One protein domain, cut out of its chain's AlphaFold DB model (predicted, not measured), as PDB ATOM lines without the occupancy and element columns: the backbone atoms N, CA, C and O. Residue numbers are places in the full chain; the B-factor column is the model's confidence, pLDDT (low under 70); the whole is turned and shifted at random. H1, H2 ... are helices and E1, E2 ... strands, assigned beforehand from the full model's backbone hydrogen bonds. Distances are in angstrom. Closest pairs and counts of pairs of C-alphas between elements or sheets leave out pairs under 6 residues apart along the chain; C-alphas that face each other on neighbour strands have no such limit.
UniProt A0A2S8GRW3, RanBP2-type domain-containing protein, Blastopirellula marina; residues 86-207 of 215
ATOM      1  N   GLY A  86     313.050 166.011 399.467       93.31
ATOM      2  CA  GLY A  86     312.448 166.604 398.277       93.31
ATOM      3  C   GLY A  86     310.959 166.282 398.159       93.31
ATOM      4  O   GLY A  86     310.309 165.884 399.128       93.31
ATOM      5  N   SER A  87     310.410 166.436 396.956       91.50
ATOM      6  CA  SER A  87     309.046 166.027 396.627       91.50
ATOM      7  C   SER A  87     308.991 165.354 395.254       91.50
ATOM      8  O   SER A  87     309.880 165.531 394.423       91.50
ATOM      9  N   THR A  88     307.985 164.514 395.019       91.00
ATOM     10  CA  THR A  88     307.775 163.856 393.719       91.00
ATOM     11  C   THR A  88     306.288 163.725 393.414       91.00
ATOM     12  O   THR A  88     305.499 163.441 394.317       91.00
ATOM     13  N   GLY A  89     305.894 163.950 392.160       90.44
ATOM     14  CA  GLY A  89     304.524 163.746 391.693       90.44
ATOM     15  C   GLY A  89     304.214 162.264 391.478       90.44
ATOM     16  O   GLY A  89     305.056 161.500 391.008       90.44
ATOM     17  N   ARG A  90     303.000 161.841 391.833       89.88
ATOM     18  CA  ARG A  90     302.476 160.504 391.541       89.88
ATOM     19  C   ARG A  90     301.021 160.576 391.110       89.88
ATOM     20  O   ARG A  90     300.183 161.117 391.834       89.88
ATOM     21  N   ASP A  91     300.738 159.930 389.987       90.94
ATOM     22  CA  ASP A  91     299.385 159.723 389.485       90.94
ATOM     23  C   ASP A  91     298.797 158.464 390.120       90.94
ATOM     24  O   ASP A  91     299.433 157.409 390.171       90.94
ATOM     25  N   THR A  92     297.575 158.570 390.626       92.44
ATOM     26  CA  THR A  92     296.808 157.438 391.149       92.44
ATOM     27  C   THR A  92     295.480 157.363 390.420       92.44
ATOM     28  O   THR A  92     294.765 158.360 390.333       92.44
ATOM     29  N   ASN A  93     295.126 156.173 389.938       94.50
ATOM     30  CA  ASN A  93     293.807 155.935 389.373       94.50
ATOM     31  C   ASN A  93     292.775 155.879 390.512       94.50
ATOM     32  O   ASN A  93     292.870 155.034 391.402       94.50
ATOM     33  N   CYS A  94     291.821 156.805 390.494       94.12
ATOM     34  CA  CYS A  94     290.764 156.938 391.494       94.12
ATOM     35  C   CYS A  94     289.440 156.308 391.060       94.12
ATOM     36  O   CYS A  94     288.541 156.165 391.886       94.12
ATOM     37  N   GLY A  95     289.304 155.930 389.792       95.00
ATOM     38  CA  GLY A  95     288.076 155.356 389.276       95.00
ATOM     39  C   GLY A  95     288.011 155.341 387.758       95.00
ATOM     40  O   GLY A  95     288.936 155.721 387.040       95.00
ATOM     41  N   HIS A  96     286.871 154.882 387.271       96.44
ATOM     42  CA  HIS A  96     286.592 154.711 385.855       96.44
ATOM     43  C   HIS A  96     285.083 154.725 385.629       96.44
ATOM     44  O   HIS A  96     284.309 154.428 386.542       96.44
ATOM     45  N   GLY A  97     284.677 155.060 384.413       96.38
ATOM     46  CA  GLY A  97     283.279 155.127 384.000       96.38
ATOM     47  C   GLY A  97     283.173 155.453 382.517       96.38
ATOM     48  O   GLY A  97     284.174 155.392 381.807       96.38
ATOM     49  N   ASP A  98     281.982 155.840 382.070       96.00
ATOM     50  CA  ASP A  98     281.718 156.260 380.694       96.00
ATOM     51  C   ASP A  98     281.297 157.731 380.649       96.00
ATOM     52  O   ASP A  98     280.627 158.230 381.554       96.00
ATOM     53  N   PHE A  99     281.694 158.435 379.592       95.31
ATOM     54  CA  PHE A  99     281.321 159.828 379.352       95.31
ATOM     55  C   PHE A  99     281.265 160.132 377.854       95.31
ATOM     56  O   PHE A  99     281.859 159.429 377.032       95.31
ATOM     57  N   PHE A 100     280.601 161.230 377.493       95.44
ATOM     58  CA  PHE A 100     280.653 161.734 376.127       95.44
ATOM     59  C   PHE A 100     281.960 162.506 375.904       95.44
ATOM     60  O   PHE A 100     282.143 163.603 376.432       95.44
ATOM     61  N   CYS A 101     282.872 161.949 375.107       94.56
ATOM     62  CA  CYS A 101     284.191 162.536 374.894       94.56
ATOM     63  C   CYS A 101     284.150 163.674 373.851       94.56
ATOM     64  O   CYS A 101     283.894 163.399 372.674       94.56
ATOM     65  N   PRO A 102     284.499 164.932 374.207       91.88
ATOM     66  CA  PRO A 102     284.503 166.064 373.273       91.88
ATOM     67  C   PRO A 102     285.455 165.881 372.081       91.88
ATOM     68  O   PRO A 102     285.196 166.380 370.986       91.88
ATOM     69  N   GLY A 103     286.570 165.171 372.289       90.81
ATOM     70  CA  GLY A 103     287.578 164.919 371.258       90.81
ATOM     71  C   GLY A 103     287.157 163.830 370.273       90.81
ATOM     72  O   GLY A 103     287.302 164.009 369.066       90.81
ATOM     73  N   CYS A 104     286.609 162.719 370.775       92.75
ATOM     74  CA  CYS A 104     286.116 161.619 369.937       92.75
ATOM     75  C   CYS A 104     284.746 161.906 369.317       92.75
ATOM     76  O   CYS A 104     284.424 161.328 368.284       92.75
ATOM     77  N   ARG A 105     283.948 162.777 369.948       92.31
ATOM     78  CA  ARG A 105     282.539 163.044 369.612       92.31
ATOM     79  C   ARG A 105     281.660 161.793 369.699       92.31
ATOM     80  O   ARG A 105     280.733 161.622 368.913       92.31
ATOM     81  N   ASN A 106     281.979 160.918 370.648       94.88
ATOM     82  CA  ASN A 106     281.231 159.707 370.947       94.88
ATOM     83  C   ASN A 106     281.377 159.361 372.430       94.88
ATOM     84  O   ASN A 106     282.313 159.831 373.091       94.88
ATOM     85  N   ASP A 107     280.490 158.503 372.923       95.00
ATOM     86  CA  ASP A 107     280.631 157.905 374.244       95.00
ATOM     87  C   ASP A 107     281.893 157.027 374.288       95.00
ATOM     88  O   ASP A 107     282.209 156.290 373.344       95.00
ATOM     89  N   SER A 108     282.660 157.169 375.363       95.62
ATOM     90  CA  SER A 108     283.907 156.446 375.594       95.62
ATOM     91  C   SER A 108     284.115 156.248 377.089       95.62
ATOM     92  O   SER A 108     283.691 157.076 377.896       95.62
ATOM     93  N   GLY A 109     284.807 155.171 377.450       97.00
ATOM     94  CA  GLY A 109     285.262 154.975 378.817       97.00
ATOM     95  C   GLY A 109     286.368 155.969 379.193       97.00
ATOM     96  O   GLY A 109     287.163 156.393 378.343       97.00
ATOM     97  N   TYR A 110     286.459 156.313 380.474       96.44
ATOM     98  CA  TYR A 110     287.521 157.150 381.030       96.44
ATOM     99  C   TYR A 110     288.181 156.526 382.260       96.44
ATOM    100  O   TYR A 110     287.543 155.807 383.026       96.44
ATOM    101  N   ALA A 111     289.443 156.899 382.492       96.44
ATOM    102  CA  ALA A 111     290.112 156.757 383.784       96.44
ATOM    103  C   ALA A 111     290.131 158.101 384.519       96.44
ATOM    104  O   ALA A 111     290.538 159.112 383.950       96.44
ATOM    105  N   HIS A 112     289.727 158.113 385.785       96.38
ATOM    106  CA  HIS A 112     289.868 159.259 386.680       96.38
ATOM    107  C   HIS A 112     291.226 159.170 387.367       96.38
ATOM    108  O   HIS A 112     291.488 158.238 388.124       96.38
ATOM    109  N   GLN A 113     292.100 160.123 387.077       94.50
ATOM    110  CA  GLN A 113     293.439 160.203 387.641       94.50
ATOM    111  C   GLN A 113     293.504 161.346 388.648       94.50
ATOM    112  O   GLN A 113     293.006 162.443 388.392       94.50
ATOM    113  N   ARG A 114     294.154 161.097 389.782       93.56
ATOM    114  CA  ARG A 114     294.512 162.108 390.777       93.56
ATOM    115  C   ARG A 114     296.024 162.222 390.855       93.56
ATOM    116  O   ARG A 114     296.705 161.231 391.115       93.56
ATOM    117  N   VAL A 115     296.524 163.440 390.703       91.81
ATOM    118  CA  VAL A 115     297.942 163.780 390.811       91.81
ATOM    119  C   VAL A 115     298.212 164.291 392.220       91.81
ATOM    120  O   VAL A 115     297.597 165.263 392.665       91.81
ATOM    121  N   GLN A 116     299.125 163.649 392.942       92.38
ATOM    122  CA  GLN A 116     299.513 164.040 394.302       92.38
ATOM    123  C   GLN A 116     301.027 164.217 394.388       92.38
ATOM    124  O   GLN A 116     301.762 163.425 393.798       92.38
ATOM    125  N   ARG A 117     301.515 165.204 395.151       92.31
ATOM    126  CA  ARG A 117     302.948 165.284 395.482       92.31
ATOM    127  C   ARG A 117     303.201 164.558 396.786       92.31
ATOM    128  O   ARG A 117     302.488 164.749 397.767       92.31
ATOM    129  N   TYR A 118     304.246 163.751 396.800       92.06
ATOM    130  CA  TYR A 118     304.717 163.012 397.959       92.06
ATOM    131  C   TYR A 118     305.985 163.648 398.503       92.06
ATOM    132  O   TYR A 118     306.856 164.030 397.724       92.06
ATOM    133  N   PHE A 119     306.115 163.703 399.828       94.12
ATOM    134  CA  PHE A 119     307.369 164.041 400.491       94.12
ATOM    135  C   PHE A 119     308.358 162.905 400.289       94.12
ATOM    136  O   PHE A 119     308.032 161.751 400.581       94.12
ATOM    137  N   THR A 120     309.553 163.219 399.803       92.81
ATOM    138  CA  THR A 120     310.623 162.242 399.638       92.81
ATOM    139  C   THR A 120     311.714 162.486 400.667       92.81
ATOM    140  O   THR A 120     312.169 163.609 400.868       92.81
ATOM    141  N   LEU A 121     312.151 161.410 401.316       94.81
ATOM    142  CA  LEU A 121     313.312 161.397 402.198       94.81
ATOM    143  C   LEU A 121     314.255 160.313 401.694       94.81
ATOM    144  O   LEU A 121     313.829 159.175 401.506       94.81
ATOM    145  N   TYR A 122     315.506 160.668 401.414       93.06
ATOM    146  CA  TYR A 122     316.467 159.783 400.749       93.06
ATOM    147  C   TYR A 122     315.868 159.094 399.508       93.06
ATOM    148  O   TYR A 122     316.042 157.896 399.304       93.06
ATOM    149  N   PHE A 123     315.129 159.858 398.691       89.94
ATOM    150  CA  PHE A 123     314.434 159.394 397.477       89.94
ATOM    151  C   PHE A 123     313.297 158.383 397.701       89.94
ATOM    152  O   PHE A 123     312.708 157.901 396.735       89.94
ATOM    153  N   ILE A 124     312.933 158.097 398.952       93.44
ATOM    154  CA  ILE A 124     311.783 157.261 399.294       93.44
ATOM    155  C   ILE A 124     310.577 158.186 399.524       93.44
ATOM    156  O   ILE A 124     310.603 158.987 400.459       93.44
ATOM    157  N   PRO A 125     309.520 158.119 398.696       92.06
ATOM    158  CA  PRO A 125     308.283 158.858 398.927       92.06
ATOM    159  C   PRO A 125     307.531 158.267 400.120       92.06
ATOM    160  O   PRO A 125     307.117 157.109 400.081       92.06
ATOM    161  N   LEU A 126     307.368 159.070 401.170       93.44
ATOM    162  CA  LEU A 126     306.846 158.628 402.461       93.44
ATOM    163  C   LEU A 126     305.336 158.837 402.582       93.44
ATOM    164  O   LEU A 126     304.606 157.906 402.908       93.44
ATOM    165  N   PHE A 127     304.857 160.052 402.319       93.62
ATOM    166  CA  PHE A 127     303.444 160.407 402.459       93.62
ATOM    167  C   PHE A 127     303.059 161.527 401.481       93.62
ATOM    168  O   PHE A 127     303.929 162.311 401.085       93.62
ATOM    169  N   PRO A 128     301.782 161.608 401.068       92.56
ATOM    170  CA  PRO A 128     301.295 162.699 400.232       92.56
ATOM    171  C   PRO A 128     301.275 164.012 401.026       92.56
ATOM    172  O   PRO A 128     300.802 164.050 402.160       92.56
ATOM    173  N   ILE A 129     301.785 165.087 400.428       93.00
ATOM    174  CA  ILE A 129     301.784 166.442 400.999       93.00
ATOM    175  C   ILE A 129     300.577 167.225 400.483       93.00
ATOM    176  O   ILE A 129     299.901 167.905 401.249       93.00
ATOM    177  N   ASN A 130     300.311 167.155 399.177       90.19
ATOM    178  CA  ASN A 130     299.215 167.875 398.546       90.19
ATOM    179  C   ASN A 130     298.666 167.125 397.322       90.19
ATOM    180  O   ASN A 130     299.323 166.263 396.736       90.19
ATOM    181  N   THR A 131     297.436 167.467 396.943       90.38
ATOM    182  CA  THR A 131     296.841 167.055 395.665       90.38
ATOM    183  C   THR A 131     297.039 168.194 394.674       90.38
ATOM    184  O   THR A 131     296.595 169.307 394.942       90.38
ATOM    185  N   VAL A 132     297.729 167.926 393.564       89.12
ATOM    186  CA  VAL A 132     297.997 168.909 392.498       89.12
ATOM    187  C   VAL A 132     296.740 169.131 391.667       89.12
ATOM    188  O   VAL A 132     296.400 170.259 391.332       89.12
ATOM    189  N   GLY A 133     296.029 168.048 391.359       90.25
ATOM    190  CA  GLY A 133     294.819 168.116 390.564       90.25
ATOM    191  C   GLY A 133     294.246 166.745 390.250       90.25
ATOM    192  O   GLY A 133     294.818 165.705 390.585       90.25
ATOM    193  N   GLU A 134     293.099 166.765 389.589       92.62
ATOM    194  CA  GLU A 134     292.416 165.580 389.093       92.62
ATOM    195  C   GLU A 134     291.991 165.801 387.646       92.62
ATOM    196  O   GLU A 134     291.638 166.915 387.255       92.62
ATOM    197  N   TYR A 135     292.012 164.735 386.856       93.56
ATOM    198  CA  TYR A 135     291.585 164.776 385.466       93.56
ATOM    199  C   TYR A 135     290.981 163.444 385.027       93.56
ATOM    200  O   TYR A 135     291.231 162.383 385.602       93.56
ATOM    201  N   LEU A 136     290.183 163.504 383.969       94.31
ATOM    202  CA  LEU A 136     289.638 162.351 383.269       94.31
ATOM    203  C   LEU A 136     290.472 162.108 382.022       94.31
ATOM    204  O   LEU A 136     290.660 163.023 381.223       94.31
ATOM    205  N   GLN A 137     290.930 160.883 381.815       95.31
ATOM    206  CA  GLN A 137     291.627 160.480 380.604       95.31
ATOM    207  C   GLN A 137     290.737 159.570 379.760       95.31
ATOM    208  O   GLN A 137     290.348 158.493 380.203       95.31
ATOM    209  N   CYS A 138     290.454 159.981 378.524       95.81
ATOM    210  CA  CYS A 138     289.705 159.172 377.563       95.81
ATOM    211  C   CYS A 138     290.482 157.903 377.176       95.81
ATOM    212  O   CYS A 138     291.633 157.998 376.745       95.81
ATOM    213  N   HIS A 139     289.843 156.733 377.222       96.19
ATOM    214  CA  HIS A 139     290.461 155.475 376.789       96.19
ATOM    215  C   HIS A 139     290.662 155.378 375.273       96.19
ATOM    216  O   HIS A 139     291.557 154.672 374.820       96.19
ATOM    217  N   THR A 140     289.855 156.090 374.479       96.12
ATOM    218  CA  THR A 140     289.938 156.034 373.012       96.12
ATOM    219  C   THR A 140     290.992 156.980 372.439       96.12
ATOM    220  O   THR A 140     291.809 156.560 371.626       96.12
ATOM    221  N   CYS A 141     290.983 158.262 372.823       94.31
ATOM    222  CA  CYS A 141     291.885 159.271 372.245       94.31
ATOM    223  C   CYS A 141     292.986 159.762 373.193       94.31
ATOM    224  O   CYS A 141     293.801 160.583 372.779       94.31
ATOM    225  N   GLY A 142     292.990 159.342 374.462       93.69
ATOM    226  CA  GLY A 142     293.988 159.759 375.451       93.69
ATOM    227  C   GLY A 142     293.903 161.223 375.900       93.69
ATOM    228  O   GLY A 142     294.732 161.647 376.702       93.69
ATOM    229  N   SER A 143     292.927 161.998 375.407       92.00
ATOM    230  CA  SER A 143     292.733 163.397 375.816       92.00
ATOM    231  C   SER A 143     292.338 163.496 377.288       92.00
ATOM    232  O   SER A 143     291.613 162.635 377.793       92.00
ATOM    233  N   GLN A 144     292.810 164.560 377.938       93.00
ATOM    234  CA  GLN A 144     292.574 164.847 379.348       93.00
ATOM    235  C   GLN A 144     291.527 165.957 379.502       93.00
ATOM    236  O   GLN A 144     291.531 166.942 378.759       93.00
ATOM    237  N   TYR A 145     290.616 165.785 380.452       91.94
ATOM    238  CA  TYR A 145     289.513 166.706 380.724       91.94
ATOM    239  C   TYR A 145     289.379 166.963 382.227       91.94
ATOM    240  O   TYR A 145     289.729 166.105 383.033       91.94
ATOM    241  N   ASP A 146     288.848 168.127 382.602       91.94
ATOM    242  CA  ASP A 146     288.467 168.420 383.989       91.94
ATOM    243  C   ASP A 146     287.374 167.438 384.458       91.94
ATOM    244  O   ASP A 146     286.474 167.078 383.692       91.94
ATOM    245  N   VAL A 147     287.437 167.018 385.722       92.31
ATOM    246  CA  VAL A 147     286.461 166.117 386.360       92.31
ATOM    247  C   VAL A 147     285.035 166.676 386.292       92.31
ATOM    248  O   VAL A 147     284.082 165.910 386.148       92.31
ATOM    249  N   LYS A 148     284.877 168.007 386.278       90.88
ATOM    250  CA  LYS A 148     283.584 168.698 386.106       90.88
ATOM    251  C   LYS A 148     282.869 168.343 384.807       90.88
ATOM    252  O   LYS A 148     281.665 168.553 384.702       90.88
ATOM    253  N   LEU A 149     283.572 167.795 383.814       90.31
ATOM    254  CA  LEU A 149     282.949 167.336 382.575       90.31
ATOM    255  C   LEU A 149     281.890 166.247 382.821       90.31
ATOM    256  O   LEU A 149     280.940 166.162 382.049       90.31
ATOM    257  N   LEU A 150     282.010 165.465 383.903       92.56
ATOM    258  CA  LEU A 150     281.012 164.458 384.292       92.56
ATOM    259  C   LEU A 150     279.667 165.068 384.704       92.56
ATOM    260  O   LEU A 150     278.643 164.397 384.627       92.56
ATOM    261  N   GLU A 151     279.656 166.331 385.134       92.56
ATOM    262  CA  GLU A 151     278.441 167.047 385.540       92.56
ATOM    263  C   GLU A 151     277.701 167.655 384.338       92.56
ATOM    264  O   GLU A 151     276.546 168.069 384.455       92.56
ATOM    265  N   VAL A 152     278.352 167.724 383.172       89.62
ATOM    266  CA  VAL A 152     277.801 168.362 381.975       89.62
ATOM    267  C   VAL A 152     277.017 167.335 381.149       89.62
ATOM    268  O   VAL A 152     277.587 166.332 380.714       89.62
ATOM    269  N   PRO A 153     275.726 167.578 380.848       91.69
ATOM    270  CA  PRO A 153     274.946 166.691 379.992       91.69
ATOM    271  C   PRO A 153     275.558 166.551 378.597       91.69
ATOM    272  O   PRO A 153     275.998 167.538 377.992       91.69
ATOM    273  N   ARG A 154     275.514 165.338 378.035       91.50
ATOM    274  CA  ARG A 154     276.074 165.037 376.706       91.50
ATOM    275  C   ARG A 154     275.533 165.952 375.608       91.50
ATOM    276  O   ARG A 154     276.277 166.314 374.705       91.50
ATOM    277  N   GLU A 155     274.272 166.375 375.692       90.50
ATOM    278  CA  GLU A 155     273.641 167.261 374.710       90.50
ATOM    279  C   GLU A 155     274.316 168.639 374.685       90.50
ATOM    280  O   GLU A 155     274.525 169.210 373.613       90.50
ATOM    281  N   GLN A 156     274.712 169.154 375.854       87.94
ATOM    282  CA  GLN A 156     275.437 170.420 375.953       87.94
ATOM    283  C   GLN A 156     276.853 170.283 375.392       87.94
ATOM    284  O   GLN A 156     277.276 171.119 374.592       87.94
ATOM    285  N   ILE A 157     277.563 169.205 375.742       90.19
ATOM    286  CA  ILE A 157     278.906 168.931 375.208       90.19
ATOM    287  C   ILE A 157     278.849 168.813 373.678       90.19
ATOM    288  O   ILE A 157     279.624 169.464 372.974       90.19
ATOM    289  N   GLN A 158     277.891 168.042 373.156       89.88
ATOM    290  CA  GLN A 158     277.673 167.855 371.724       89.88
ATOM    291  C   GLN A 158     277.405 169.187 371.016       89.88
ATOM    292  O   GLN A 158     277.978 169.435 369.956       89.88
ATOM    293  N   ALA A 159     276.573 170.065 371.583       86.06
ATOM    294  CA  ALA A 159     276.282 171.374 370.998       86.06
ATOM    295  C   ALA A 159     277.531 172.271 370.908       86.06
ATOM    296  O   ALA A 159     277.722 172.979 369.911       86.06
ATOM    297  N   LEU A 160     278.415 172.210 371.910       83.06
ATOM    298  CA  LEU A 160     279.670 172.964 371.917       83.06
ATOM    299  C   LEU A 160     280.610 172.507 370.793       83.06
ATOM    300  O   LEU A 160     281.121 173.354 370.058       83.06
ATOM    301  N   VAL A 161     280.780 171.191 370.612       87.75
ATOM    302  CA  VAL A 161     281.721 170.615 369.626       87.75
ATOM    303  C   VAL A 161     281.147 170.453 368.213       87.75
ATOM    304  O   VAL A 161     281.897 170.195 367.263       87.75
ATOM    305  N   SER A 162     279.831 170.604 368.046       90.12
ATOM    306  CA  SER A 162     279.169 170.478 366.745       90.12
ATOM    307  C   SER A 162     279.607 171.581 365.771       90.12
ATOM    308  O   SER A 162     279.772 172.734 366.182       90.12
ATOM    309  N   PRO A 163     279.784 171.264 364.472       91.56
ATOM    310  CA  PRO A 163     279.977 172.278 363.440       91.56
ATOM    311  C   PRO A 163     278.815 173.272 363.405       91.56
ATOM    312  O   PRO A 163     277.677 172.923 363.721       91.56
ATOM    313  N   TRP A 164     279.086 174.503 362.987       91.44
ATOM    314  CA  TRP A 164     278.081 175.560 362.902       91.44
ATOM    315  C   TRP A 164     278.183 176.322 361.583       91.44
ATOM    316  O   TRP A 164     279.275 176.525 361.046       91.44
ATOM    317  N   GLN A 165     277.040 176.771 361.072       93.69
ATOM    318  CA  GLN A 165     276.972 177.605 359.879       93.69
ATOM    319  C   GLN A 165     276.956 179.085 360.267       93.69
ATOM    320  O   GLN A 165     276.213 179.507 361.154       93.69
ATOM    321  N   CYS A 166     277.785 179.890 359.610       93.56
ATOM    322  CA  CYS A 166     277.873 181.318 359.871       93.56
ATOM    323  C   CYS A 166     276.616 182.060 359.403       93.56
ATOM    324  O   CYS A 166     276.319 182.074 358.212       93.56
ATOM    325  N   GLY A 167     275.946 182.775 360.312       90.12
ATOM    326  CA  GLY A 167     274.777 183.598 359.977       90.12
ATOM    327  C   GLY A 167     275.077 184.812 359.085       90.12
ATOM    328  O   GLY A 167     274.160 185.359 358.487       90.12
ATOM    329  N   ARG A 168     276.347 185.237 358.969       94.25
ATOM    330  CA  ARG A 168     276.753 186.363 358.104       94.25
ATOM    331  C   ARG A 168     277.060 185.936 356.666       94.25
ATOM    332  O   ARG A 168     276.635 186.616 355.744       94.25
ATOM    333  N   CYS A 169     277.850 184.877 356.471       95.81
ATOM    334  CA  CYS A 169     278.354 184.487 355.142       95.81
ATOM    335  C   CYS A 169     278.008 183.053 354.715       95.81
ATOM    336  O   CYS A 169     278.393 182.643 353.627       95.81
ATOM    337  N   GLY A 170     277.349 182.264 355.567       94.12
ATOM    338  CA  GLY A 170     276.983 180.876 355.268       94.12
ATOM    339  C   GLY A 170     278.125 179.855 355.348       94.12
ATOM    340  O   GLY A 170     277.869 178.669 355.148       94.12
ATOM    341  N   ASN A 171     279.364 180.268 355.660       95.12
ATOM    342  CA  ASN A 171     280.496 179.344 355.815       95.12
ATOM    343  C   ASN A 171     280.257 178.344 356.957       95.12
ATOM    344  O   ASN A 171     279.805 178.738 358.032       95.12
ATOM    345  N   ASN A 172     280.630 177.080 356.749       95.12
ATOM    346  CA  ASN A 172     280.605 176.057 357.792       95.12
ATOM    347  C   ASN A 172     281.917 176.078 358.577       95.12
ATOM    348  O   ASN A 172     283.002 176.063 357.998       95.12
ATOM    349  N   ASN A 173     281.814 176.107 359.899       91.38
ATOM    350  CA  ASN A 173     282.953 176.211 360.799       91.38
ATOM    351  C   ASN A 173     282.977 175.008 361.753       91.38
ATOM    352  O   ASN A 173     281.918 174.580 362.226       91.38
ATOM    353  N   PRO A 174     284.162 174.462 362.072       91.25
ATOM    354  CA  PRO A 174     284.303 173.498 363.158       91.25
ATOM    355  C   PRO A 174     283.861 174.101 364.502       91.25
ATOM    356  O   PRO A 174     284.053 175.293 364.740       91.25
ATOM    357  N   GLY A 175     283.301 173.276 365.396       86.50
ATOM    358  CA  GLY A 175     282.771 173.725 366.694       86.50
ATOM    359  C   GLY A 175     283.806 174.311 367.661       86.50
ATOM    360  O   GLY A 175     283.440 175.081 368.542       86.50
ATOM    361  N   GLU A 176     285.090 173.995 367.466       80.56
ATOM    362  CA  GLU A 176     286.209 174.515 368.266       80.56
ATOM    363  C   GLU A 176     286.440 176.022 368.066       80.56
ATOM    364  O   GLU A 176     286.915 176.700 368.972       80.56
ATOM    365  N   TYR A 177     286.064 176.571 366.905       86.94
ATOM    366  CA  TYR A 177     286.261 177.988 366.614       86.94
ATOM    367  C   TYR A 177     285.068 178.829 367.074       86.94
ATOM    368  O   TYR A 177     283.914 178.565 366.718       86.94
ATOM    369  N   SER A 178     285.367 179.896 367.817       87.31
ATOM    370  CA  SER A 178     284.407 180.915 368.257       87.31
ATOM    371  C   SER A 178     284.090 181.962 367.184       87.31
ATOM    372  O   SER A 178     283.122 182.705 367.330       87.31
ATOM    373  N   GLU A 179     284.861 182.016 366.096       92.12
ATOM    374  CA  GLU A 179     284.698 182.966 364.992       92.12
ATOM    375  C   GLU A 179     284.659 182.253 363.641       92.12
ATOM    376  O   GLU A 179     285.238 181.182 363.450       92.12
ATOM    377  N   CYS A 180     283.984 182.870 362.674       94.81
ATOM    378  CA  CYS A 180     283.916 182.350 361.319       94.81
ATOM    379  C   CYS A 180     285.294 182.422 360.649       94.81
ATOM    380  O   CYS A 180     285.854 183.508 360.491       94.81
ATOM    381  N   LEU A 181     285.803 181.291 360.162       94.81
ATOM    382  CA  LEU A 181     287.105 181.216 359.494       94.81
ATOM    383  C   LEU A 181     287.167 182.082 358.226       94.81
ATOM    384  O   LEU A 181     288.226 182.638 357.936       94.81
ATOM    385  N   ALA A 182     286.036 182.250 357.533       96.62
ATOM    386  CA  ALA A 182     285.935 183.020 356.293       96.62
ATOM    387  C   ALA A 182     285.761 184.535 356.510       96.62
ATOM    388  O   ALA A 182     286.467 185.325 355.894       96.62
ATOM    389  N   CYS A 183     284.820 184.962 357.362       96.81
ATOM    390  CA  CYS A 183     284.431 186.380 357.483       96.81
ATOM    391  C   CYS A 183     284.659 186.995 358.870       96.81
ATOM    392  O   CYS A 183     284.228 188.125 359.105       96.81
ATOM    393  N   LYS A 184     285.262 186.240 359.798       95.19
ATOM    394  CA  LYS A 184     285.623 186.668 361.161       95.19
ATOM    395  C   LYS A 184     284.464 187.162 362.037       95.19
ATOM    396  O   LYS A 184     284.685 187.763 363.077       95.19
ATOM    397  N   SER A 185     283.208 186.912 361.655       92.81
ATOM    398  CA  SER A 185     282.078 187.188 362.548       92.81
ATOM    399  C   SER A 185     282.048 186.161 363.675       92.81
ATOM    400  O   SER A 185     282.210 184.967 363.410       92.81
ATOM    401  N   GLY A 186     281.786 186.611 364.901       89.44
ATOM    402  CA  GLY A 186     281.607 185.718 366.043       89.44
ATOM    403  C   GLY A 186     280.487 184.703 365.815       89.44
ATOM    404  O   GLY A 186     279.511 184.976 365.108       89.44
ATOM    405  N   ARG A 187     280.631 183.523 366.422       86.44
ATOM    406  CA  ARG A 187     279.582 182.508 366.525       86.44
ATOM    407  C   ARG A 187     278.409 183.157 367.253       86.44
ATOM    408  O   ARG A 187     278.489 183.418 368.451       86.44
ATOM    409  N   THR A 188     277.343 183.479 366.522       72.62
ATOM    410  CA  THR A 188     276.111 184.003 367.118       72.62
ATOM    411  C   THR A 188     275.644 182.982 368.147       72.62
ATOM    412  O   THR A 188     275.366 181.836 367.793       72.62
ATOM    413  N   ALA A 189     275.687 183.363 369.424       58.94
ATOM    414  CA  ALA A 189     275.547 182.427 370.525       58.94
ATOM    415  C   ALA A 189     274.213 181.676 370.433       58.94
ATOM    416  O   ALA A 189     273.135 182.268 370.497       58.94
ATOM    417  N   LEU A 190     274.302 180.353 370.326       54.69
ATOM    418  CA  LEU A 190     273.236 179.443 370.720       54.69
ATOM    419  C   LEU A 190     273.115 179.522 372.247       54.69
ATOM    420  O   LEU A 190     273.688 178.695 372.940       54.69
ATOM    421  N   GLN A 191     272.399 180.538 372.743       44.03
ATOM    422  CA  GLN A 191     272.090 180.771 374.164       44.03
ATOM    423  C   GLN A 191     273.323 180.864 375.101       44.03
ATOM    424  O   GLN A 191     274.444 180.532 374.717       44.03
ATOM    425  N   PRO A 192     273.181 181.393 376.332       43.94
ATOM    426  CA  PRO A 192     274.259 181.346 377.318       43.94
ATOM    427  C   PRO A 192     274.485 179.895 377.772       43.94
ATOM    428  O   PRO A 192     273.938 179.444 378.774       43.94
ATOM    429  N   GLY A 193     275.265 179.142 376.998       45.31
ATOM    430  CA  GLY A 193     275.817 177.858 377.418       45.31
ATOM    431  C   GLY A 193     276.954 178.045 378.430       45.31
ATOM    432  O   GLY A 193     277.555 179.125 378.483       45.31
ATOM    433  N   PRO A 194     277.263 177.020 379.247       51.31
ATOM    434  CA  PRO A 194     278.391 177.062 380.173       51.31
ATOM    435  C   PRO A 194     279.699 177.367 379.429       51.31
ATOM    436  O   PRO A 194     279.830 177.098 378.233       51.31
ATOM    437  N   LYS A 195     280.662 177.963 380.147       52.72
ATOM    438  CA  LYS A 195     281.980 178.343 379.612       52.72
ATOM    439  C   LYS A 195     282.594 177.188 378.796       52.72
ATOM    440  O   LYS A 195     282.401 176.035 379.185       52.72
ATOM    441  N   PRO A 196     283.337 177.483 377.706       57.28
ATOM    442  CA  PRO A 196     284.013 176.462 376.909       57.28
ATOM    443  C   PRO A 196     284.748 175.481 377.815       57.28
ATOM    444  O   PRO A 196     285.440 175.902 378.743       57.28
ATOM    445  N   LEU A 197     284.557 174.187 377.562       62.78
ATOM    446  CA  LEU A 197     285.179 173.147 378.366       62.78
ATOM    447  C   LEU A 197     286.698 173.312 378.282       62.78
ATOM    448  O   LEU A 197     287.238 173.262 377.171       62.78
ATOM    449  N   PRO A 198     287.393 173.511 379.413       56.94
ATOM    450  CA  PRO A 198     288.838 173.528 379.400       56.94
ATOM    451  C   PRO A 198     289.290 172.114 379.043       56.94
ATOM    452  O   PRO A 198     289.154 171.170 379.824       56.94
ATOM    453  N   ARG A 199     289.797 171.944 377.823       63.03
ATOM    454  CA  ARG A 199     290.663 170.811 377.530       63.03
ATOM    455  C   ARG A 199     291.903 171.054 378.381       63.03
ATOM    456  O   ARG A 199     292.580 172.057 378.155       63.03
ATOM    457  N   LEU A 200     292.167 170.201 379.372       62.06
ATOM    458  CA  LEU A 200     293.501 170.214 379.958       62.06
ATOM    459  C   LEU A 200     294.447 169.911 378.794       62.06
ATOM    460  O   LEU A 200     294.168 169.018 377.986       62.06
ATOM    461  N   GLY A 201     295.477 170.744 378.635       53.12
ATOM    462  CA  GLY A 201     296.486 170.566 377.599       53.12
ATOM    463  C   GLY A 201     297.133 169.184 377.681       53.12
ATOM    464  O   GLY A 201     296.770 168.340 378.502       53.12
ATOM    465  N   SER A 202     298.106 168.937 376.803       49.97
ATOM    466  CA  SER A 202     299.059 167.845 377.009       49.97
ATOM    467  C   SER A 202     299.430 167.777 378.489       49.97
ATOM    468  O   SER A 202     299.675 168.827 379.070       49.97
ATOM    469  N   ARG A 203     299.321 166.559 379.053       48.22
ATOM    470  CA  ARG A 203     299.792 166.106 380.372       48.22
ATOM    471  C   ARG A 203     300.448 167.242 381.144       48.22
ATOM    472  O   ARG A 203     301.487 167.651 380.661       48.22
ATOM    473  N   ILE A 204     299.866 167.685 382.272       50.41
ATOM    474  CA  ILE A 204     300.513 168.603 383.236       50.41
ATOM    475  C   ILE A 204     301.990 168.217 383.259       50.41
ATOM    476  O   ILE A 204     302.327 167.143 383.768       50.41
ATOM    477  N   ASP A 205     302.810 168.980 382.538       42.31
ATOM    478  CA  ASP A 205     304.204 168.618 382.360       42.31
ATOM    479  C   ASP A 205     304.818 168.785 383.755       42.31
ATOM    480  O   ASP A 205     304.330 169.588 384.558       42.31
ATOM    481  N   ASP A 206     305.843 168.004 384.102       50.47
ATOM    482  CA  ASP A 206     306.444 168.049 385.447       50.47
ATOM    483  C   ASP A 206     306.884 169.482 385.859       50.47
ATOM    484  O   ASP A 206     307.085 169.755 387.042       50.47
ATOM    485  N   ASP A 207     306.959 170.409 384.895       48.72
ATOM    486  CA  ASP A 207     307.228 171.838 385.061       48.72
ATOM    487  C   ASP A 207     306.021 172.663 385.581       48.72
ATOM    488  O   ASP A 207     306.222 173.587 386.370       48.72
TER     489      ASP A 207
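This is residues 86 to 207 of the 215 residues of the protein "RanBP2-type domain-containing protein" of Blastopirellula marina (UniProt A0A2S8GRW3). A long, twisted ribbon of three strands makes one part of a rod; two short helices, H1 and H2, sit near where E1 ends, and a head of loops within residues 162 to 188 makes the other end. From there the tail folds back along the rod, and its residues 199 to 200 pair antiparallel with residues 144 to 145, which in turn pair antiparallel with residues 136 to 137 of E3. The printed part has 122 residues, in the order E1, E2, E3, H1, H2; the sheet E1 - E2 - E3 is antiparallel. The class is mixed, with 60 residues, under half, in named elements; the whole is loose, with a radius of gyration of the C-alphas of 18.7 A and spans of 64 by 28 by 24 A.

Find C-alpha 86 at (312.448, 166.604, 398.277); from there E1 runs 36.9 A to residue 101, bending by 98 degrees at residue 98. E2, residues 106 to 121, spans 44.8 A. E3, residues 124 to 138, spans 31.0 A and bends by 89 degrees at residue 127. H1 is residues 147 to 151; H2, residues 154 to 161, ends at C-alpha 161 (281.721, 170.615, 369.626).

The strands form a meander, each the antiparallel neighbour of the one before. In the hairpin E1 and E2, look at N 90 and O 116, 2.8 A apart; in the hairpin E2 and E3, at N 113 and O 135, 2.8 A. H1 is on the sheet at a height of 7.2 A, only just over none of its strands, with 2 of its 5 C-alphas falling on E3; the closest C-alphas of E3 and H1, Tyr 135 and Val 147, are 5.4 A apart. H2 only grazes the sheet with its residues 154 to 161. H1 and H2 are apart. In H2 every O i to N i+4 pair is within hydrogen-bond range; in H1 0 of 1 is, beside 2 of 2 O i to N i+3 pairs.

The two farthest C-alphas, Tyr 122 and Cys 169, are 64.4 A apart. The printed part has no cut. Residues 162 to 207 hold no named element, and residues 189 to 207 have pLDDT under 70.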